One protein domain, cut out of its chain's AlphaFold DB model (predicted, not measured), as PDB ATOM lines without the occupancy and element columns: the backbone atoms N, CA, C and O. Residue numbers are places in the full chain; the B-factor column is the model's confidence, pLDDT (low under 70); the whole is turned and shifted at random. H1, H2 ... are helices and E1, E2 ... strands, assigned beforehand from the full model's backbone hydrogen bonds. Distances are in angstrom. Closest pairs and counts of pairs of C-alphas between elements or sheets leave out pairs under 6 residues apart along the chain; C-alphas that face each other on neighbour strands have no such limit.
ATOM      1  N   ARG A   3     299.638 164.933 315.107       91.06
ATOM      2  CA  ARG A   3     298.616 165.178 314.076       91.06
ATOM      3  C   ARG A   3     297.188 165.149 314.636       91.06
ATOM      4  O   ARG A   3     296.372 165.970 314.234       91.06
ATOM      5  N   CYS A   4     296.901 164.274 315.603       92.69
ATOM      6  CA  CYS A   4     295.578 164.175 316.232       92.69
ATOM      7  C   CYS A   4     295.186 165.444 317.006       92.69
ATOM      8  O   CYS A   4     293.991 165.716 317.139       92.69
ATOM      9  N   MET A   5     296.183 166.218 317.458       93.38
ATOM     10  CA  MET A   5     296.003 167.498 318.157       93.38
ATOM     11  C   MET A   5     295.581 168.636 317.231       93.38
ATOM     12  O   MET A   5     295.164 169.686 317.700       93.38
ATOM     13  N   CYS A   6     295.724 168.435 315.923       93.94
ATOM     14  CA  CYS A   6     295.406 169.431 314.910       93.94
ATOM     15  C   CYS A   6     294.171 169.045 314.091       93.94
ATOM     16  O   CYS A   6     293.834 169.765 313.171       93.94
ATOM     17  N   CYS A   7     293.536 167.899 314.354       93.69
ATOM     18  CA  CYS A   7     292.372 167.462 313.586       93.69
ATOM     19  C   CYS A   7     291.099 168.149 314.101       93.69
ATOM     20  O   CYS A   7     290.871 168.163 315.312       93.69
ATOM     21  N   SER A   8     290.284 168.667 313.180       93.81
ATOM     22  CA  SER A   8     289.015 169.348 313.456       93.81
ATOM     23  C   SER A   8     287.781 168.457 313.392       93.81
ATOM     24  O   SER A   8     286.683 168.937 313.659       93.81
ATOM     25  N   ASP A   9     287.928 167.199 312.983       94.25
ATOM     26  CA  ASP A   9     286.801 166.291 312.785       94.25
ATOM     27  C   ASP A   9     286.736 165.268 313.927       94.25
ATOM     28  O   ASP A   9     287.720 164.578 314.219       94.25
ATOM     29  N   HIS A  10     285.585 165.238 314.604       94.94
ATOM     30  CA  HIS A  10     285.229 164.230 315.610       94.94
ATOM     31  C   HIS A  10     284.170 163.259 315.090       94.94
ATOM     32  O   HIS A  10     284.203 162.077 315.406       94.94
ATOM     33  N   THR A  11     283.210 163.762 314.311       95.88
ATOM     34  CA  THR A  11     281.983 163.021 313.985       95.88
ATOM     35  C   THR A  11     282.036 162.358 312.614       95.88
ATOM     36  O   THR A  11     281.008 161.867 312.148       95.88
ATOM     37  N   ASN A  12     283.211 162.334 311.976       96.56
ATOM     38  CA  ASN A  12     283.432 161.876 310.606       96.56
ATOM     39  C   ASN A  12     282.443 162.566 309.659       96.56
ATOM     40  O   ASN A  12     281.545 161.942 309.099       96.56
ATOM     41  N   GLU A  13     282.563 163.885 309.540       94.88
ATOM     42  CA  GLU A  13     281.556 164.753 308.907       94.88
ATOM     43  C   GLU A  13     281.337 164.464 307.420       94.88
ATOM     44  O   GLU A  13     280.294 164.814 306.875       94.88
ATOM     45  N   LEU A  14     282.299 163.792 306.785       95.81
ATOM     46  CA  LEU A  14     282.266 163.410 305.374       95.81
ATOM     47  C   LEU A  14     281.781 161.972 305.131       95.81
ATOM     48  O   LEU A  14     281.731 161.542 303.983       95.81
ATOM     49  N   ALA A  15     281.466 161.210 306.181       97.88
ATOM     50  CA  ALA A  15     280.988 159.840 306.041       97.88
ATOM     51  C   ALA A  15     279.475 159.788 305.779       97.88
ATOM     52  O   ALA A  15     278.709 160.573 306.345       97.88
ATOM     53  N   ASP A  16     279.043 158.794 304.998       98.25
ATOM     54  CA  ASP A  16     277.623 158.471 304.812       98.25
ATOM     55  C   ASP A  16     276.949 158.118 306.146       98.25
ATOM     56  O   ASP A  16     275.840 158.581 306.429       98.25
ATOM     57  N   LEU A  17     277.655 157.327 306.964       98.19
ATOM     58  CA  LEU A  17     277.273 156.890 308.302       98.19
ATOM     59  C   LEU A  17     278.443 157.078 309.273       98.19
ATOM     60  O   LEU A  17     279.555 156.623 309.007       98.19
ATOM     61  N   SER A  18     278.171 157.684 310.426       98.12
ATOM     62  CA  SER A  18     279.128 157.788 311.534       98.12
ATOM     63  C   SER A  18     278.568 157.135 312.778       98.12
ATOM     64  O   SER A  18     277.414 157.374 313.113       98.12
ATOM     65  N   PHE A  19     279.402 156.381 313.484       97.44
ATOM     66  CA  PHE A  19     279.032 155.688 314.711       97.44
ATOM     67  C   PHE A  19     279.887 156.182 315.877       97.44
ATOM     68  O   PHE A  19     281.064 156.501 315.693       97.44
ATOM     69  N   GLY A  20     279.302 156.224 317.068       95.88
ATOM     70  CA  GLY A  20     280.009 156.504 318.314       95.88
ATOM     71  C   GLY A  20     279.266 155.909 319.501       95.88
ATOM     72  O   GLY A  20     278.063 155.677 319.422       95.88
ATOM     73  N   ASP A  21     279.970 155.650 320.596       95.88
ATOM     74  CA  ASP A  21     279.352 155.117 321.809       95.88
ATOM     75  C   ASP A  21     278.336 156.105 322.383       95.88
ATOM     76  O   ASP A  21     278.592 157.308 322.479       95.88
ATOM     77  N   ALA A  22     277.175 155.601 322.792       95.62
ATOM     78  CA  ALA A  22     276.113 156.428 323.338       95.62
ATOM     79  C   ALA A  22     276.359 156.734 324.825       95.62
ATOM     80  O   ALA A  22     275.709 156.178 325.709       95.62
ATOM     81  N   TRP A  23     277.300 157.639 325.110       94.62
ATOM     82  CA  TRP A  23     277.602 158.143 326.461       94.62
ATOM     83  C   TRP A  23     276.505 159.067 327.025       94.62
ATOM     84  O   TRP A  23     276.776 160.169 327.495       94.62
ATOM     85  N   LEU A  24     275.252 158.630 326.946       94.94
ATOM     86  CA  LEU A  24     274.093 159.274 327.551       94.94
ATOM     87  C   LEU A  24     273.772 158.580 328.866       94.94
ATOM     88  O   LEU A  24     273.766 157.349 328.930       94.94
ATOM     89  N   LYS A  25     273.467 159.355 329.907       93.12
ATOM     90  CA  LYS A  25     273.191 158.819 331.245       93.12
ATOM     91  C   LYS A  25     272.073 157.771 331.212       93.12
ATOM     92  O   LYS A  25     272.243 156.676 331.736       93.12
ATOM     93  N   GLU A  26     270.979 158.074 330.519       93.56
ATOM     94  CA  GLU A  26     269.818 157.191 330.381       93.56
ATOM     95  C   GLU A  26     270.112 155.862 329.662       93.56
ATOM     96  O   GLU A  26     269.364 154.898 329.845       93.56
ATOM     97  N   ILE A  27     271.184 155.802 328.863       93.88
ATOM     98  CA  ILE A  27     271.647 154.585 328.186       93.88
ATOM     99  C   ILE A  27     272.651 153.854 329.074       93.88
ATOM    100  O   ILE A  27     272.455 152.675 329.355       93.88
ATOM    101  N   LEU A  28     273.672 154.552 329.578       92.81
ATOM    102  CA  LEU A  28     274.733 153.978 330.412       92.81
ATOM    103  C   LEU A  28     274.204 153.305 331.688       92.81
ATOM    104  O   LEU A  28     274.799 152.343 332.165       92.81
ATOM    105  N   GLU A  29     273.094 153.792 332.249       93.75
ATOM    106  CA  GLU A  29     272.474 153.201 333.443       93.75
ATOM    107  C   GLU A  29     271.775 151.860 333.175       93.75
ATOM    108  O   GLU A  29     271.594 151.063 334.099       93.75
ATOM    109  N   LYS A  30     271.352 151.605 331.932       92.50
ATOM    110  CA  LYS A  30     270.495 150.462 331.575       92.50
ATOM    111  C   LYS A  30     271.196 149.446 330.687       92.50
ATOM    112  O   LYS A  30     270.929 148.249 330.793       92.50
ATOM    113  N   ASP A  31     272.057 149.919 329.800       91.19
ATOM    114  CA  ASP A  31     272.694 149.111 328.780       91.19
ATOM    115  C   ASP A  31     273.969 148.436 329.302       91.19
ATOM    116  O   ASP A  31     274.844 149.064 329.894       91.19
ATOM    117  N   LYS A  32     274.066 147.127 329.060       88.75
ATOM    118  CA  LYS A  32     275.208 146.280 329.431       88.75
ATOM    119  C   LYS A  32     275.882 145.624 328.225       88.75
ATOM    120  O   LYS A  32     276.885 144.939 328.405       88.75
ATOM    121  N   ILE A  33     275.314 145.779 327.030       92.00
ATOM    122  CA  ILE A  33     275.770 145.116 325.802       92.00
ATOM    123  C   ILE A  33     276.489 146.124 324.904       92.00
ATOM    124  O   ILE A  33     277.513 145.788 324.316       92.00
ATOM    125  N   GLY A  34     275.991 147.360 324.851       91.69
ATOM    126  CA  GLY A  34     276.570 148.441 324.068       91.69
ATOM    127  C   GLY A  34     275.576 148.999 323.055       91.69
ATOM    128  O   GLY A  34     275.049 148.285 322.204       91.69
ATOM    129  N   THR A  35     275.374 150.310 323.132       95.81
ATOM    130  CA  THR A  35     274.501 151.089 322.262       95.81
ATOM    131  C   THR A  35     275.339 152.171 321.614       95.81
ATOM    132  O   THR A  35     276.087 152.891 322.281       95.81
ATOM    133  N   SER A  36     275.192 152.310 320.302       96.81
ATOM    134  CA  SER A  36     275.870 153.345 319.533       96.81
ATOM    135  C   SER A  36     274.884 154.410 319.073       96.81
ATOM    136  O   SER A  36     273.757 154.118 318.675       96.81
ATOM    137  N   ILE A  37     275.340 155.655 319.066       97.56
ATOM    138  CA  ILE A  37     274.745 156.724 318.280       97.56
ATOM    139  C   ILE A  37     275.185 156.532 316.834       97.56
ATOM    140  O   ILE A  37     276.369 156.317 316.565       97.56
ATOM    141  N   VAL A  38     274.239 156.657 315.906       98.12
ATOM    142  CA  VAL A  38     274.514 156.718 314.471       98.12
ATOM    143  C   VAL A  38     274.041 158.050 313.897       98.12
ATOM    144  O   VAL A  38     272.939 158.506 314.191       98.12
ATOM    145  N   ILE A  39     274.881 158.675 313.074       97.94
ATOM    146  CA  ILE A  39     274.540 159.862 312.285       97.94
ATOM    147  C   ILE A  39     274.528 159.456 310.817       97.94
ATOM    148  O   ILE A  39     275.551 159.027 310.283       97.94
ATOM    149  N   SER A  40     273.378 159.625 310.176       97.81
ATOM    150  CA  SER A  40     273.177 159.413 308.745       97.81
ATOM    151  C   SER A  40     273.227 160.752 308.015       97.81
ATOM    152  O   SER A  40     272.529 161.689 308.401       97.81
ATOM    153  N   ARG A  41     274.093 160.874 307.000       97.25
ATOM    154  CA  ARG A  41     274.281 162.128 306.236       97.25
ATOM    155  C   ARG A  41     273.889 162.011 304.778       97.25
ATOM    156  O   ARG A  41     273.453 162.999 304.191       97.25
ATOM    157  N   SER A  42     274.047 160.830 304.189       98.19
ATOM    158  CA  SER A  42     273.692 160.605 302.795       98.19
ATOM    159  C   SER A  42     272.455 159.738 302.662       98.19
ATOM    160  O   SER A  42     272.105 158.940 303.534       98.19
ATOM    161  N   LYS A  43     271.808 159.864 301.503       98.12
ATOM    162  CA  LYS A  43     270.670 159.023 301.142       98.12
ATOM    163  C   LYS A  43     271.039 157.535 301.143       98.12
ATOM    164  O   LYS A  43     270.246 156.710 301.586       98.12
ATOM    165  N   VAL A  44     272.257 157.212 300.704       98.12
ATOM    166  CA  VAL A  44     272.779 155.840 300.682       98.12
ATOM    167  C   VAL A  44     272.906 155.287 302.103       98.12
ATOM    168  O   VAL A  44     272.419 154.188 302.364       98.12
ATOM    169  N   GLY A  45     273.496 156.054 303.026       97.94
ATOM    170  CA  GLY A  45     273.621 155.660 304.432       97.94
ATOM    171  C   GLY A  45     272.263 155.416 305.094       97.94
ATOM    172  O   GLY A  45     272.047 154.369 305.707       97.94
ATOM    173  N   GLU A  46     271.318 156.333 304.891       98.12
ATOM    174  CA  GLU A  46     269.958 156.221 305.427       98.12
ATOM    175  C   GLU A  46     269.235 154.965 304.923       98.12
ATOM    176  O   GLU A  46     268.600 154.239 305.692       98.12
ATOM    177  N   ASP A  47     269.342 154.680 303.625       98.38
ATOM    178  CA  ASP A  47     268.686 153.523 303.020       98.38
ATOM    179  C   ASP A  47     269.312 152.200 303.497       98.38
ATOM    180  O   ASP A  47     268.605 151.195 303.621       98.38
ATOM    181  N   ILE A  48     270.614 152.180 303.814       98.31
ATOM    182  CA  ILE A  48     271.280 151.030 304.447       98.31
ATOM    183  C   ILE A  48     270.722 150.792 305.853       98.31
ATOM    184  O   ILE A  48     270.356 149.657 306.167       98.31
ATOM    185  N   LEU A  49     270.612 151.841 306.677       98.06
ATOM    186  CA  LEU A  49     270.072 151.735 308.037       98.06
ATOM    187  C   LEU A  49     268.635 151.210 308.036       98.06
ATOM    188  O   LEU A  49     268.336 150.242 308.733       98.06
ATOM    189  N   LYS A  50     267.775 151.765 307.176       97.69
ATOM    190  CA  LYS A  50     266.385 151.305 307.033       97.69
ATOM    191  C   LYS A  50     266.301 149.848 306.601       97.69
ATOM    192  O   LYS A  50     265.502 149.091 307.139       97.69
ATOM    193  N   LYS A  51     267.133 149.417 305.649       98.25
ATOM    194  CA  LYS A  51     267.173 148.008 305.223       98.25
ATOM    195  C   LYS A  51     267.649 147.082 306.342       98.25
ATOM    196  O   LYS A  51     267.150 145.964 306.436       98.25
ATOM    197  N   ALA A  52     268.617 147.507 307.151       98.19
ATOM    198  CA  ALA A  52     269.110 146.723 308.280       98.19
ATOM    199  C   ALA A  52     268.046 146.589 309.382       98.19
ATOM    200  O   ALA A  52     267.840 145.487 309.891       98.19
ATOM    201  N   GLU A  53     267.333 147.676 309.683       98.19
ATOM    202  CA  GLU A  53     266.211 147.688 310.623       98.19
ATOM    203  C   GLU A  53     265.047 146.814 310.132       98.19
ATOM    204  O   GLU A  53     264.602 145.927 310.855       98.19
ATOM    205  N   LEU A  54     264.625 146.957 308.867       98.19
ATOM    206  CA  LEU A  54     263.573 146.122 308.262       98.19
ATOM    207  C   LEU A  54     263.907 144.624 308.284       98.19
ATOM    208  O   LEU A  54     263.012 143.786 308.348       98.19
ATOM    209  N   LYS A  55     265.196 144.270 308.226       98.38
ATOM    210  CA  LYS A  55     265.682 142.884 308.326       98.38
ATOM    211  C   LYS A  55     265.878 142.409 309.772       98.38
ATOM    212  O   LYS A  55     266.420 141.320 309.967       98.38
ATOM    213  N   GLY A  56     265.519 143.221 310.768       97.81
ATOM    214  CA  GLY A  56     265.679 142.913 312.190       97.81
ATOM    215  C   GLY A  56     267.136 142.756 312.630       97.81
ATOM    216  O   GLY A  56     267.412 142.027 313.578       97.81
ATOM    217  N   LYS A  57     268.092 143.366 311.913       97.75
ATOM    218  CA  LYS A  57     269.526 143.289 312.251       97.75
ATOM    219  C   LYS A  57     269.942 144.323 313.290       97.75
ATOM    220  O   LYS A  57     270.923 144.101 313.991       97.75
ATOM    221  N   ILE A  58     269.218 145.434 313.352       97.00
ATOM    222  CA  ILE A  58     269.415 146.535 314.294       97.00
ATOM    223  C   ILE A  58     268.051 147.086 314.712       97.00
ATOM    224  O   ILE A  58     267.068 146.898 313.997       97.00
ATOM    225  N   THR A  59     268.026 147.820 315.820       95.94
ATOM    226  CA  THR A  59     266.882 148.629 316.258       95.94
ATOM    227  C   THR A  59     267.313 150.089 316.270       95.94
ATOM    228  O   THR A  59     268.354 150.397 316.856       95.94
ATOM    229  N   LEU A  60     266.551 150.990 315.645       96.75
ATOM    230  CA  LEU A  60     266.873 152.416 315.625       96.75
ATOM    231  C   LEU A  60     265.894 153.210 316.489       96.75
ATOM    232  O   LEU A  60     264.680 153.122 316.345       96.75
ATOM    233  N   ASN A  61     266.447 154.056 317.356       95.25
ATOM    234  CA  ASN A  61     265.688 155.040 318.117       95.25
ATOM    235  C   ASN A  61     266.131 156.436 317.685       95.25
ATOM    236  O   ASN A  61     267.313 156.774 317.771       95.25
ATOM    237  N   LYS A  62     265.188 157.257 317.215       96.00
ATOM    238  CA  LYS A  62     265.487 158.642 316.840       96.00
ATOM    239  C   LYS A  62     265.815 159.466 318.086       96.00
ATOM    240  O   LYS A  62     265.065 159.447 319.057       96.00
ATOM    241  N   ILE A  63     266.897 160.231 318.010       95.88
ATOM    242  CA  ILE A  63     267.318 161.196 319.031       95.88
ATOM    243  C   ILE A  63     267.537 162.567 318.388       95.88
ATOM    244  O   ILE A  63     267.783 162.655 317.184       95.88
ATOM    245  N   ASN A  64     267.452 163.634 319.183       95.94
ATOM    246  CA  ASN A  64     267.765 164.980 318.710       95.94
ATOM    247  C   ASN A  64     269.287 165.237 318.742       95.94
ATOM    248  O   ASN A  64     270.036 164.566 319.454       95.94
ATOM    249  N   HIS A  65     269.759 166.202 317.959       94.44
ATOM    250  CA  HIS A  65     271.179 166.505 317.808       94.44
ATOM    251  C   HIS A  65     271.843 166.983 319.111       94.44
ATOM    252  O   HIS A  65     273.028 166.730 319.319       94.44
ATOM    253  N   GLU A  66     271.104 167.598 320.034       95.69
ATOM    254  CA  GLU A  66     271.619 168.008 321.343       95.69
ATOM    255  C   GLU A  66     272.015 166.791 322.179       95.69
ATOM    256  O   GLU A  66     273.008 166.858 322.895       95.69
ATOM    257  N   LYS A  67     271.329 165.648 322.024       96.06
ATOM    258  CA  LYS A  67     271.733 164.384 322.660       96.06
ATOM    259  C   LYS A  67     273.048 163.852 322.095       96.06
ATOM    260  O   LYS A  67     273.867 163.310 322.831       96.06
ATOM    261  N   VAL A  68     273.292 164.054 320.802       96.12
ATOM    262  CA  VAL A  68     274.587 163.728 320.189       96.12
ATOM    263  C   VAL A  68     275.688 164.619 320.768       96.12
ATOM    264  O   VAL A  68     276.751 164.116 321.129       96.12
ATOM    265  N   ILE A  69     275.429 165.924 320.905       94.38
ATOM    266  CA  ILE A  69     276.377 166.880 321.496       94.38
ATOM    267  C   ILE A  69     276.644 166.550 322.969       94.38
ATOM    268  O   ILE A  69     277.803 166.526 323.368       94.38
ATOM    269  N   GLU A  70     275.600 166.266 323.751       94.62
ATOM    270  CA  GLU A  70     275.688 165.856 325.158       94.62
ATOM    271  C   GLU A  70     276.580 164.619 325.300       94.62
ATOM    272  O   GLU A  70     277.561 164.637 326.044       94.62
ATOM    273  N   SER A  71     276.293 163.576 324.517       95.44
ATOM    274  CA  SER A  71     277.058 162.332 324.531       95.44
ATOM    275  C   SER A  71     278.522 162.533 324.137       95.44
ATOM    276  O   SER A  71     279.403 161.894 324.700       95.44
ATOM    277  N   GLN A  72     278.799 163.406 323.168       95.56
ATOM    278  CA  GLN A  72     280.123 163.551 322.553       95.56
ATOM    279  C   GLN A  72     280.842 164.841 322.970       95.56
ATOM    280  O   GLN A  72     281.757 165.299 322.281       95.56
ATOM    281  N   TRP A  73     280.446 165.432 324.099       91.75
ATOM    282  CA  TRP A  73     280.828 166.788 324.476       91.75
ATOM    283  C   TRP A  73     282.339 167.021 324.565       91.75
ATOM    284  O   TRP A  73     282.867 167.895 323.879       91.75
ATOM    285  N   ALA A  74     283.054 166.247 325.388       90.25
ATOM    286  CA  ALA A  74     284.491 166.446 325.604       90.25
ATOM    287  C   ALA A  74     285.308 166.324 324.300       90.25
ATOM    288  O   ALA A  74     286.075 167.238 323.973       90.25
ATOM    289  N   PRO A  75     285.121 165.274 323.478       92.69
ATOM    290  CA  PRO A  75     285.786 165.202 322.182       92.69
ATOM    291  C   PRO A  75     285.397 166.323 321.209       92.69
ATOM    292  O   PRO A  75     286.265 166.831 320.494       92.69
ATOM    293  N   LEU A  76     284.128 166.749 321.184       92.19
ATOM    294  CA  LEU A  76     283.687 167.888 320.373       92.19
ATOM    295  C   LEU A  76     284.361 169.184 320.830       92.19
ATOM    296  O   LEU A  76     284.893 169.916 319.995       92.19
ATOM    297  N   PHE A  77     284.429 169.436 322.138       89.81
ATOM    298  CA  PHE A  77     285.153 170.569 322.706       89.81
ATOM    299  C   PHE A  77     286.624 170.541 322.278       89.81
ATOM    300  O   PHE A  77     287.140 171.521 321.736       89.81
ATOM    301  N   PHE A  78     287.282 169.391 322.416       91.38
ATOM    302  CA  PHE A  78     288.661 169.207 321.985       91.38
ATOM    303  C   PHE A  78     288.834 169.502 320.487       91.38
ATOM    304  O   PHE A  78     289.689 170.298 320.096       91.38
ATOM    305  N   LYS A  79     288.037 168.878 319.616       92.31
ATOM    306  CA  LYS A  79     288.213 168.941 318.153       92.31
ATOM    307  C   LYS A  79     287.716 170.242 317.523       92.31
ATOM    308  O   LYS A  79     288.286 170.655 316.518       92.31
ATOM    309  N   LYS A  80     286.694 170.894 318.082       88.88
ATOM    310  CA  LYS A  80     286.036 172.063 317.468       88.88
ATOM    311  C   LYS A  80     286.288 173.375 318.196       88.88
ATOM    312  O   LYS A  80     286.336 174.405 317.534       88.88
ATOM    313  N   ILE A  81     286.454 173.349 319.515       87.88
ATOM    314  CA  ILE A  81     286.543 174.567 320.331       87.88
ATOM    315  C   ILE A  81     288.004 174.861 320.687       87.88
ATOM    316  O   ILE A  81     288.548 175.890 320.295       87.88
ATOM    317  N   SER A  82     288.702 173.929 321.346       90.06
ATOM    318  CA  SER A  82     290.089 174.154 321.792       90.06
ATOM    319  C   SER A  82     291.139 174.028 320.679       90.06
ATOM    320  O   SER A  82     292.327 174.303 320.883       90.06
ATOM    321  N   LEU A  83     290.732 173.620 319.473       92.19
ATOM    322  CA  LEU A  83     291.628 173.410 318.337       92.19
ATOM    323  C   LEU A  83     292.433 174.666 317.977       92.19
ATOM    324  O   LEU A  83     293.647 174.577 317.781       92.19
ATOM    325  N   CYS A  84     291.789 175.836 317.922       90.44
ATOM    326  CA  CYS A  84     292.463 177.083 317.561       90.44
ATOM    327  C   CYS A  84     293.600 177.426 318.533       90.44
ATOM    328  O   CYS A  84     294.690 177.787 318.088       90.44
ATOM    329  N   SER A  85     293.379 177.258 319.839       91.44
ATOM    330  CA  SER A  85     294.389 177.489 320.879       91.44
ATOM    331  C   SER A  85     295.611 176.593 320.694       91.44
ATOM    332  O   SER A  85     296.742 177.082 320.672       91.44
ATOM    333  N   ARG A  86     295.399 175.296 320.449       92.88
ATOM    334  CA  ARG A  86     296.487 174.343 320.176       92.88
ATOM    335  C   ARG A  86     297.258 174.685 318.909       92.88
ATOM    336  O   ARG A  86     298.487 174.677 318.916       92.88
ATOM    337  N   MET A  87     296.556 175.028 317.831       92.81
ATOM    338  CA  MET A  87     297.192 175.422 316.574       92.81
ATOM    339  C   MET A  87     297.992 176.722 316.709       92.81
ATOM    340  O   MET A  87     299.050 176.834 316.094       92.81
ATOM    341  N   ARG A  88     297.535 177.689 317.520       91.69
ATOM    342  CA  ARG A  88     298.281 178.927 317.812       91.69
ATOM    343  C   ARG A  88     299.582 178.637 318.557       91.69
ATOM    344  O   ARG A  88     300.622 179.129 318.134       91.69
ATOM    345  N   ILE A  89     299.535 177.793 319.590       93.38
ATOM    346  CA  ILE A  89     300.732 177.363 320.331       93.38
ATOM    347  C   ILE A  89     301.708 176.640 319.394       93.38
ATOM    348  O   ILE A  89     302.890 176.954 319.341       93.38
ATOM    349  N   LEU A  90     301.236 175.688 318.589       94.25
ATOM    350  CA  LEU A  90     302.115 174.976 317.655       94.25
ATOM    351  C   LEU A  90     302.705 175.898 316.580       94.25
ATOM    352  O   LEU A  90     303.866 175.731 316.202       94.25
ATOM    353  N   ARG A  91     301.936 176.889 316.119       93.44
ATOM    354  CA  ARG A  91     302.412 177.910 315.183       93.44
ATOM    355  C   ARG A  91     303.496 178.793 315.804       93.44
ATOM    356  O   ARG A  91     304.456 179.094 315.104       93.44
ATOM    357  N   SER A  92     303.397 179.159 317.089       94.06
ATOM    358  CA  SER A  92     304.456 179.932 317.764       94.06
ATOM    359  C   SER A  92     305.759 179.140 317.916       94.06
ATOM    360  O   SER A  92     306.831 179.729 317.918       94.06
ATOM    361  N   PHE A  93     305.690 177.804 317.931       93.38
ATOM    362  CA  PHE A  93     306.853 176.910 317.818       93.38
ATOM    363  C   PHE A  93     307.277 176.611 316.363       93.38
ATOM    364  O   PHE A  93     307.954 175.613 316.102       93.38
ATOM    365  N   GLY A  94     306.853 177.426 315.393       93.62
ATOM    366  CA  GLY A  94     307.274 177.327 313.992       93.62
ATOM    367  C   GLY A  94     306.671 176.155 313.210       93.62
ATOM    368  O   GLY A  94     307.199 175.777 312.165       93.62
ATOM    369  N   LYS A  95     305.586 175.528 313.687       93.06
ATOM    370  CA  LYS A  95     304.921 174.442 312.946       93.06
ATOM    371  C   LYS A  95     303.945 174.989 311.905       93.06
ATOM    372  O   LYS A  95     303.103 175.834 312.204       93.06
ATOM    373  N   ILE A  96     304.001 174.429 310.694       92.12
ATOM    374  CA  ILE A  96     303.020 174.684 309.632       92.12
ATOM    375  C   ILE A  96     301.707 173.997 310.007       92.12
ATOM    376  O   ILE A  96     301.681 172.788 310.234       92.12
ATOM    377  N   MET A  97     300.623 174.770 310.075       90.62
ATOM    378  CA  MET A  97     299.308 174.296 310.508       90.62
ATOM    379  C   MET A  97     298.308 174.257 309.344       90.62
ATOM    380  O   MET A  97     298.327 175.171 308.514       90.62
ATOM    381  N   PRO A  98     297.409 173.254 309.293       90.69
ATOM    382  CA  PRO A  98     296.323 173.217 308.313       90.69
ATOM    383  C   PRO A  98     295.385 174.421 308.473       90.69
ATOM    384  O   PRO A  98     295.309 175.025 309.542       90.69
ATOM    385  N   LYS A  99     294.656 174.774 307.413       88.69
ATOM    386  CA  LYS A  99     293.581 175.771 307.472       88.69
ATOM    387  C   LYS A  99     292.244 175.040 307.492       88.69
ATOM    388  O   LYS A  99     291.999 174.203 306.630       88.69
ATOM    389  N   TYR A 100     291.404 175.369 308.465       88.69
ATOM    390  CA  TYR A 100     290.047 174.846 308.577       88.69
ATOM    391  C   TYR A 100     289.051 175.996 308.492       88.69
ATOM    392  O   TYR A 100     289.274 177.053 309.084       88.69
ATOM    393  N   TYR A 101     287.958 175.773 307.772       81.94
ATOM    394  CA  TYR A 101     286.832 176.698 307.688       81.94
ATOM    395  C   TYR A 101     285.773 176.306 308.728       81.94
ATOM    396  O   TYR A 101     285.621 175.126 309.037       81.94
ATOM    397  N   GLY A 102     285.068 177.285 309.302       73.12
ATOM    398  CA  GLY A 102     283.965 177.033 310.242       73.12
ATOM    399  C   GLY A 102     284.364 176.589 311.658       73.12
ATOM    400  O   GLY A 102     283.499 176.212 312.442       73.12
ATOM    401  N   VAL A 103     285.651 176.636 312.024       74.81
ATOM    402  CA  VAL A 103     286.091 176.372 313.406       74.81
ATOM    403  C   VAL A 103     285.862 177.630 314.248       74.81
ATOM    404  O   VAL A 103     286.435 178.681 313.945       74.81
ATOM    405  N   LYS A 104     285.023 177.531 315.293       70.38
ATOM    406  CA  LYS A 104     284.789 178.635 316.239       70.38
ATOM    407  C   LYS A 104     286.122 179.018 316.894       70.38
ATOM    408  O   LYS A 104     286.858 178.162 317.381       70.38
ATOM    409  N   GLN A 105     286.435 180.312 316.895       67.12
ATOM    410  CA  GLN A 105     287.586 180.830 317.624       67.12
ATOM    411  C   GLN A 105     287.136 181.170 319.036       67.12
ATOM    412  O   GLN A 105     286.530 182.216 319.242       67.12
ATOM    413  N   ASP A 106     287.449 180.309 319.995       65.06
ATOM    414  CA  ASP A 106     287.411 180.706 321.395       65.06
ATOM    415  C   ASP A 106     288.818 180.659 321.975       65.06
ATOM    416  O   ASP A 106     289.542 179.666 321.854       65.06
ATOM    417  N   VAL A 107     289.218 181.783 322.554       64.69
ATOM    418  CA  VAL A 107     290.499 181.948 323.227       64.69
ATOM    419  C   VAL A 107     290.303 182.682 324.536       64.69
ATOM    420  O   VAL A 107     290.842 183.759 324.773       64.69
ATOM    421  N   ASN A 108     289.544 182.057 325.425       78.31
ATOM    422  CA  ASN A 108     289.693 182.336 326.842       78.31
ATOM    423  C   ASN A 108     291.049 181.789 327.364       78.31
ATOM    424  O   ASN A 108     291.630 180.835 326.827       78.31
ATOM    425  N   CYS A 109     291.579 182.401 328.429       85.25
ATOM    426  CA  CYS A 109     292.873 182.017 329.009       85.25
ATOM    427  C   CYS A 109     292.892 180.557 329.496       85.25
ATOM    428  O   CYS A 109     293.918 179.883 329.408       85.25
ATOM    429  N   VAL A 110     291.748 180.043 329.956       87.12
ATOM    430  CA  VAL A 110     291.612 178.664 330.446       87.12
ATOM    431  C   VAL A 110     291.825 177.654 329.310       87.12
ATOM    432  O   VAL A 110     292.585 176.705 329.472       87.12
ATOM    433  N   THR A 111     291.260 177.892 328.123       87.69
ATOM    434  CA  THR A 111     291.455 177.057 326.922       87.69
ATOM    435  C   THR A 111     292.915 177.044 326.499       87.69
ATOM    436  O   THR A 111     293.419 176.006 326.068       87.69
ATOM    437  N   HIS A 112     293.614 178.174 326.627       90.00
ATOM    438  CA  HIS A 112     295.048 178.242 326.359       90.00
ATOM    439  C   HIS A 112     295.857 177.376 327.332       90.00
ATOM    440  O   HIS A 112     296.697 176.600 326.874       90.00
ATOM    441  N   ILE A 113     295.570 177.444 328.636       91.75
ATOM    442  CA  ILE A 113     296.211 176.594 329.653       91.75
ATOM    443  C   ILE A 113     295.938 175.116 329.362       91.75
ATOM    444  O   ILE A 113     296.875 174.330 329.250       91.75
ATOM    445  N   VAL A 114     294.676 174.742 329.143       91.81
ATOM    446  CA  VAL A 114     294.286 173.366 328.790       91.81
ATOM    447  C   VAL A 114     295.031 172.885 327.543       91.81
ATOM    448  O   VAL A 114     295.598 171.796 327.535       91.81
ATOM    449  N   SER A 115     295.098 173.715 326.502       93.00
ATOM    450  CA  SER A 115     295.801 173.390 325.255       93.00
ATOM    451  C   SER A 115     297.300 173.176 325.466       93.00
ATOM    452  O   SER A 115     297.884 172.296 324.833       93.00
ATOM    453  N   LEU A 116     297.929 173.961 326.349       94.31
ATOM    454  CA  LEU A 116     299.329 173.779 326.733       94.31
ATOM    455  C   LEU A 116     299.536 172.445 327.454       94.31
ATOM    456  O   LEU A 116     300.446 171.710 327.078       94.31
ATOM    457  N   LEU A 117     298.680 172.107 328.424       95.00
ATOM    458  CA  LEU A 117     298.762 170.843 329.165       95.00
ATOM    459  C   LEU A 117     298.573 169.631 328.242       95.00
ATOM    460  O   LEU A 117     299.375 168.704 328.257       95.00
ATOM    461  N   GLN A 118     297.584 169.671 327.347       94.38
ATOM    462  CA  GLN A 118     297.367 168.596 326.376       94.38
ATOM    463  C   GLN A 118     298.557 168.425 325.413       94.38
ATOM    464  O   GLN A 118     298.911 167.308 325.030       94.38
ATOM    465  N   LEU A 119     299.179 169.524 324.970       95.31
ATOM    466  CA  LEU A 119     300.383 169.451 324.137       95.31
ATOM    467  C   LEU A 119     301.578 168.931 324.938       95.31
ATOM    468  O   LEU A 119     302.331 168.109 324.412       95.31
ATOM    469  N   PHE A 120     301.726 169.359 326.194       94.75
ATOM    470  CA  PHE A 120     302.721 168.824 327.115       94.75
ATOM    471  C   PHE A 120     302.588 167.306 327.227       94.75
ATOM    472  O   PHE A 120     303.575 166.623 326.974       94.75
ATOM    473  N   ASP A 121     301.386 166.767 327.445       94.00
ATOM    474  CA  ASP A 121     301.149 165.318 327.508       94.00
ATOM    475  C   ASP A 121     301.621 164.598 326.240       94.00
ATOM    476  O   ASP A 121     302.291 163.562 326.297       94.00
ATOM    477  N   VAL A 122     301.342 165.167 325.065       94.12
ATOM    478  CA  VAL A 122     301.770 164.600 323.777       94.12
ATOM    479  C   VAL A 122     303.284 164.631 323.594       94.12
ATOM    480  O   VAL A 122     303.835 163.739 322.946       94.12
ATOM    481  N   PHE A 123     303.978 165.649 324.097       94.25
ATOM    482  CA  PHE A 123     305.436 165.712 324.012       94.25
ATOM    483  C   PHE A 123     306.107 164.865 325.095       94.25
ATOM    484  O   PHE A 123     307.083 164.174 324.799       94.25
ATOM    485  N   PHE A 124     305.565 164.868 326.309       94.75
ATOM    486  CA  PHE A 124     306.039 164.097 327.449       94.75
ATOM    487  C   PHE A 124     305.937 162.596 327.173       94.75
ATOM    488  O   PHE A 124     306.939 161.890 327.276       94.75
ATOM    489  N   SER A 125     304.785 162.127 326.679       93.31
ATOM    490  CA  SER A 125     304.557 160.718 326.307       93.31
ATOM    491  C   SER A 125     305.453 160.202 325.173       93.31
ATOM    492  O   SER A 125     305.528 158.996 324.954       93.31
ATOM    493  N   LYS A 126     306.172 161.080 324.459       91.94
ATOM    494  CA  LYS A 126     307.178 160.690 323.452       91.94
ATOM    495  C   LYS A 126     308.590 160.556 324.013       91.94
ATOM    496  O   LYS A 126     309.471 160.048 323.324       91.94
ATOM    497  N   ARG A 127     308.853 161.069 325.216       95.56
ATOM    498  CA  ARG A 127     310.166 160.967 325.862       95.56
ATOM    499  C   ARG A 127     310.256 159.647 326.618       95.56
ATOM    500  O   ARG A 127     309.274 159.198 327.199       95.56
ATOM    501  N   LYS A 128     311.458 159.064 326.690       97.06
ATOM    502  CA  LYS A 128     311.708 157.825 327.449       97.06
ATOM    503  C   LYS A 128     311.246 157.943 328.905       97.06
ATOM    504  O   LYS A 128     310.601 157.033 329.405       97.06
ATOM    505  N   ILE A 129     311.518 159.085 329.543       96.56
ATOM    506  CA  ILE A 129     311.065 159.375 330.911       96.56
ATOM    507  C   ILE A 129     309.538 159.331 330.986       96.56
ATOM    508  O   ILE A 129     309.015 158.619 331.828       96.56
ATOM    509  N   GLY A 130     308.823 160.000 330.078       95.31
ATOM    510  CA  GLY A 130     307.361 159.998 330.106       95.31
ATOM    511  C   GLY A 130     306.744 158.630 329.832       95.31
ATOM    512  O   GLY A 130     305.778 158.265 330.491       95.31
ATOM    513  N   ILE A 131     307.338 157.828 328.945       95.00
ATOM    514  CA  ILE A 131     306.923 156.431 328.737       95.00
ATOM    515  C   ILE A 131     307.094 155.619 330.027       95.00
ATOM    516  O   ILE A 131     306.189 154.881 330.408       95.00
ATOM    517  N   LEU A 132     308.230 155.765 330.718       97.00
ATOM    518  CA  LEU A 132     308.474 155.086 331.993       97.00
ATOM    519  C   LEU A 132     307.498 155.571 333.072       97.00
ATOM    520  O   LEU A 132     306.885 154.746 333.741       97.00
ATOM    521  N   THR A 133     307.287 156.882 333.197       95.19
ATOM    522  CA  THR A 133     306.308 157.451 334.129       95.19
ATOM    523  C   THR A 133     304.917 156.883 333.874       95.19
ATOM    524  O   THR A 133     304.307 156.381 334.803       95.19
ATOM    525  N   LEU A 134     304.430 156.881 332.630       93.94
ATOM    526  CA  LEU A 134     303.108 156.336 332.300       93.94
ATOM    527  C   LEU A 134     303.010 154.824 332.552       93.94
ATOM    528  O   LEU A 134     301.947 154.345 332.933       93.94
ATOM    529  N   LYS A 135     304.106 154.077 332.364       95.50
ATOM    530  CA  LYS A 135     304.152 152.627 332.601       95.50
ATOM    531  C   LYS A 135     304.092 152.261 334.087       95.50
ATOM    532  O   LYS A 135     303.525 151.226 334.421       95.50
ATOM    533  N   TYR A 136     304.701 153.070 334.953       96.81
ATOM    534  CA  TYR A 136     304.843 152.766 336.383       96.81
ATOM    535  C   TYR A 136     303.973 153.635 337.299       96.81
ATOM    536  O   TYR A 136     303.895 153.364 338.496       96.81
ATOM    537  N   ALA A 137     303.317 154.671 336.773       95.06
ATOM    538  CA  ALA A 137     302.418 155.508 337.553       95.06
ATOM    539  C   ALA A 137     301.218 154.689 338.063       95.06
ATOM    540  O   ALA A 137     300.579 153.981 337.280       95.06
ATOM    541  N   PRO A 138     300.851 154.828 339.349       96.31
ATOM    542  CA  PRO A 138     299.595 154.304 339.862       96.31
ATOM    543  C   PRO A 138     298.413 154.797 339.025       96.31
ATOM    544  O   PRO A 138     298.290 155.992 338.737       96.31
ATOM    545  N   PHE A 139     297.504 153.886 338.677       93.94
ATOM    546  CA  PHE A 139     296.332 154.195 337.853       93.94
ATOM    547  C   PHE A 139     295.478 155.331 338.440       93.94
ATOM    548  O   PHE A 139     294.915 156.137 337.701       93.94
ATOM    549  N   GLN A 140     295.429 155.454 339.769       96.38
ATOM    550  CA  GLN A 140     294.735 156.534 340.470       96.38
ATOM    551  C   GLN A 140     295.301 157.914 340.112       96.38
ATOM    552  O   GLN A 140     294.524 158.840 339.906       96.38
ATOM    553  N   LEU A 141     296.624 158.058 339.972       94.62
ATOM    554  CA  LEU A 141     297.234 159.335 339.587       94.62
ATOM    555  C   LEU A 141     296.892 159.701 338.143       94.62
ATOM    556  O   LEU A 141     296.551 160.849 337.865       94.62
ATOM    557  N   LEU A 142     296.907 158.719 337.238       93.38
ATOM    558  CA  LEU A 142     296.496 158.926 335.846       93.38
ATOM    559  C   LEU A 142     295.020 159.328 335.756       93.38
ATOM    560  O   LEU A 142     294.663 160.215 334.982       93.38
ATOM    561  N   ARG A 143     294.163 158.727 336.591       94.81
ATOM    562  CA  ARG A 143     292.751 159.110 336.702       94.81
ATOM    563  C   ARG A 143     292.569 160.524 337.238       94.81
ATOM    564  O   ARG A 143     291.747 161.253 336.695       94.81
ATOM    565  N   VAL A 144     293.314 160.913 338.273       95.81
ATOM    566  CA  VAL A 144     293.262 162.276 338.828       95.81
ATOM    567  C   VAL A 144     293.701 163.296 337.779       95.81
ATOM    568  O   VAL A 144     293.017 164.298 337.592       95.81
ATOM    569  N   TRP A 145     294.780 163.019 337.043       94.44
ATOM    570  CA  TRP A 145     295.229 163.868 335.937       94.44
ATOM    571  C   TRP A 145     294.174 163.996 334.830       94.44
ATOM    572  O   TRP A 145     293.835 165.104 334.416       94.44
ATOM    573  N   GLY A 146     293.601 162.871 334.392       92.81
ATOM    574  CA  GLY A 146     292.542 162.869 333.381       92.81
ATOM    575  C   GLY A 146     291.294 163.631 333.835       92.81
ATOM    576  O   GLY A 146     290.746 164.422 333.070       92.81
ATOM    577  N   ALA A 147     290.879 163.454 335.092       93.38
ATOM    578  CA  ALA A 147     289.762 164.191 335.675       93.38
ATOM    579  C   ALA A 147     290.055 165.694 335.754       93.38
ATOM    580  O   ALA A 147     289.198 166.496 335.395       93.38
ATOM    581  N   LEU A 148     291.266 166.086 336.165       93.94
ATOM    582  CA  LEU A 148     291.692 167.485 336.193       93.94
ATOM    583  C   LEU A 148     291.570 168.127 334.806       93.94
ATOM    584  O   LEU A 148     290.943 169.178 334.683       93.94
ATOM    585  N   LEU A 149     292.117 167.492 333.765       91.25
ATOM    586  CA  LEU A 149     292.006 167.990 332.390       91.25
ATOM    587  C   LEU A 149     290.546 168.112 331.947       91.25
ATOM    588  O   LEU A 149     290.156 169.159 331.433       91.25
ATOM    589  N   TYR A 150     289.728 167.090 332.210       90.31
ATOM    590  CA  TYR A 150     288.301 167.107 331.891       90.31
ATOM    591  C   TYR A 150     287.564 168.266 332.577       90.31
ATOM    592  O   TYR A 150     286.837 169.018 331.929       90.31
ATOM    593  N   TYR A 151     287.769 168.470 333.880       90.12
ATOM    594  CA  TYR A 151     287.115 169.562 334.600       90.12
ATOM    595  C   TYR A 151     287.605 170.941 334.152       90.12
ATOM    596  O   TYR A 151     286.807 171.877 334.132       90.12
ATOM    597  N   LEU A 152     288.871 171.083 333.748       89.56
ATOM    598  CA  LEU A 152     289.372 172.324 333.151       89.56
ATOM    599  C   LEU A 152     288.737 172.601 331.778       89.56
ATOM    600  O   LEU A 152     288.408 173.752 331.487       89.56
ATOM    601  N   GLU A 153     288.517 171.574 330.953       87.94
ATOM    602  CA  GLU A 153     287.780 171.697 329.686       87.94
ATOM    603  C   GLU A 153     286.336 172.156 329.923       87.94
ATOM    604  O   GLU A 153     285.887 173.133 329.323       87.94
ATOM    605  N   VAL A 154     285.638 171.520 330.869       85.12
ATOM    606  CA  VAL A 154     284.270 171.893 331.262       85.12
ATOM    607  C   VAL A 154     284.212 173.302 331.864       85.12
ATOM    608  O   VAL A 154     283.289 174.067 331.590       85.12
ATOM    609  N   ALA A 155     285.184 173.684 332.694       85.62
ATOM    610  CA  ALA A 155     285.250 175.029 333.257       85.62
ATOM    611  C   ALA A 155     285.480 176.078 332.163       85.62
ATOM    612  O   ALA A 155     284.849 177.135 332.176       85.62
ATOM    613  N   SER A 156     286.336 175.763 331.188       83.25
ATOM    614  CA  SER A 156     286.578 176.625 330.038       83.25
ATOM    615  C   SER A 156     285.314 176.847 329.210       83.25
ATOM    616  O   SER A 156     285.041 177.961 328.763       83.25
ATOM    617  N   SER A 157     284.511 175.801 329.032       76.06
ATOM    618  CA  SER A 157     283.339 175.867 328.174       76.06
ATOM    619  C   SER A 157     282.163 176.654 328.748       76.06
ATOM    620  O   SER A 157     281.316 177.107 327.987       76.06
ATOM    621  N   ARG A 158     282.098 176.854 330.070       70.81
ATOM    622  CA  ARG A 158     281.034 177.651 330.718       70.81
ATOM    623  C   ARG A 158     281.022 179.119 330.280       70.81
ATOM    624  O   ARG A 158     279.993 179.773 330.394       70.81
ATOM    625  N   ASN A 159     282.143 179.619 329.759       61.00
ATOM    626  CA  ASN A 159     282.260 180.978 329.224       61.00
ATOM    627  C   ASN A 159     281.896 181.081 327.734       61.00
ATOM    628  O   ASN A 159     281.876 182.179 327.181       61.00
TER     629      ASN A 159
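AT A GLANCE: This is residues 3 to 159 of the 162 residues of the protein "FrhB_FdhB_C domain-containing protein" of Candidatus Bathyarchaeota archaeon (UniProt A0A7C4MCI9). Two unequal lobes are joined by thin links: a small lobe holds the two-stranded sheet E1 E2 with H3 at one end of its strands, H4 over one face of the sheet and H2 beyond the other end of the strands, and a larger lobe holds H1 and H5 to H9. In the larger lobe H7 and H9 form a V that meets where H7 begins and H9 ends, with H8 across its open side, H5 on H9, and H6 crossing H7. The printed part has 157 residues, with nine named helices and two named strands in the order H1 E1 H2 E2 H3 H4 H5 H6 H7 H8 H9; the sheet, E1 - E2, is antiparallel and the class is mostly helix. The whole is loose, with a radius of gyration of the C-alphas of 18.7 A and spans of 53 by 39 by 32 A.

HOW THE PARTS SIT: H1, residues 3 to 6, touches H6, residues 83 to 92; the closest C-alphas, of Cys 6 and Leu 83, are 6.5 A apart. E1, residues 17 to 21, and E2, residues 36 to 40, are antiparallel neighbours at 159 degrees, with N 18 and O 39 at 2.9 A and N 37 and O 20 at 2.7 A, within hydrogen-bond range. A tight link joins E1 to H2, residues 25 to 28. The closest C-alphas of E1 and H3, residues 43 to 54, are those of Leu 17 and Gly 45, 5.5 A apart; for E2 and H4, residues 65 to 71, they are those of Ile 37 and Val 68, 7.3 A. H5, residues 73 to 81, touches residues 150 to 157 of H9, residues 139 to 157, at a steep tilt of 57 degrees, the same way; Ala 74 and Tyr 150 have the closest C-alphas, 7.4 A. H6 touches H7, residues 109 to 124, at a steep tilt of 67 degrees, the same way; Arg 86 and Ser 115 have the closest C-alphas, 5.2 A. H7 and H9 touch through residues 110 to 114 and 149 to 156, at a shallow tilt of 32 degrees, opposite ways; the closest C-alphas, of Val 110 and Ser 156, are 5.4 A apart. H8, residues 128 to 136, is close to H7 but not clearly touching, about perpendicular at 85 degrees, with the C-alphas of Phe 124 and Gly 130 closest at 5.1 A. H3 and H9 are apart. In H3 to H9 every O i to N i+4 pair is within hydrogen-bond range; H1 and H2 are too short for one.

IN THESE COORDINATES: H1 begins with C-alpha 3 at (298.616, 165.178, 314.076). E1 is 13.8 A long, E2 12.7 A, H3 16.4 A and H6 14.4 A. H7, 22.3 A, begins with C-alpha 109 at (292.873, 182.017, 329.009). H9, 27.1 A, ends with C-alpha 157 at (283.339, 175.867, 328.174).

THE WHOLE: The two C-alphas farthest apart, of Lys 55 and Ser 92, are 54.5 A apart. The printed part has no cut. The link from H6 to H7, residues 93 to 108, is long, and residues 135 to 141, of which 139 to 141 belong to H9, stand free. The mean pLDDT of the printed part is 92.4; residues 105 to 107 and 159 are under 70.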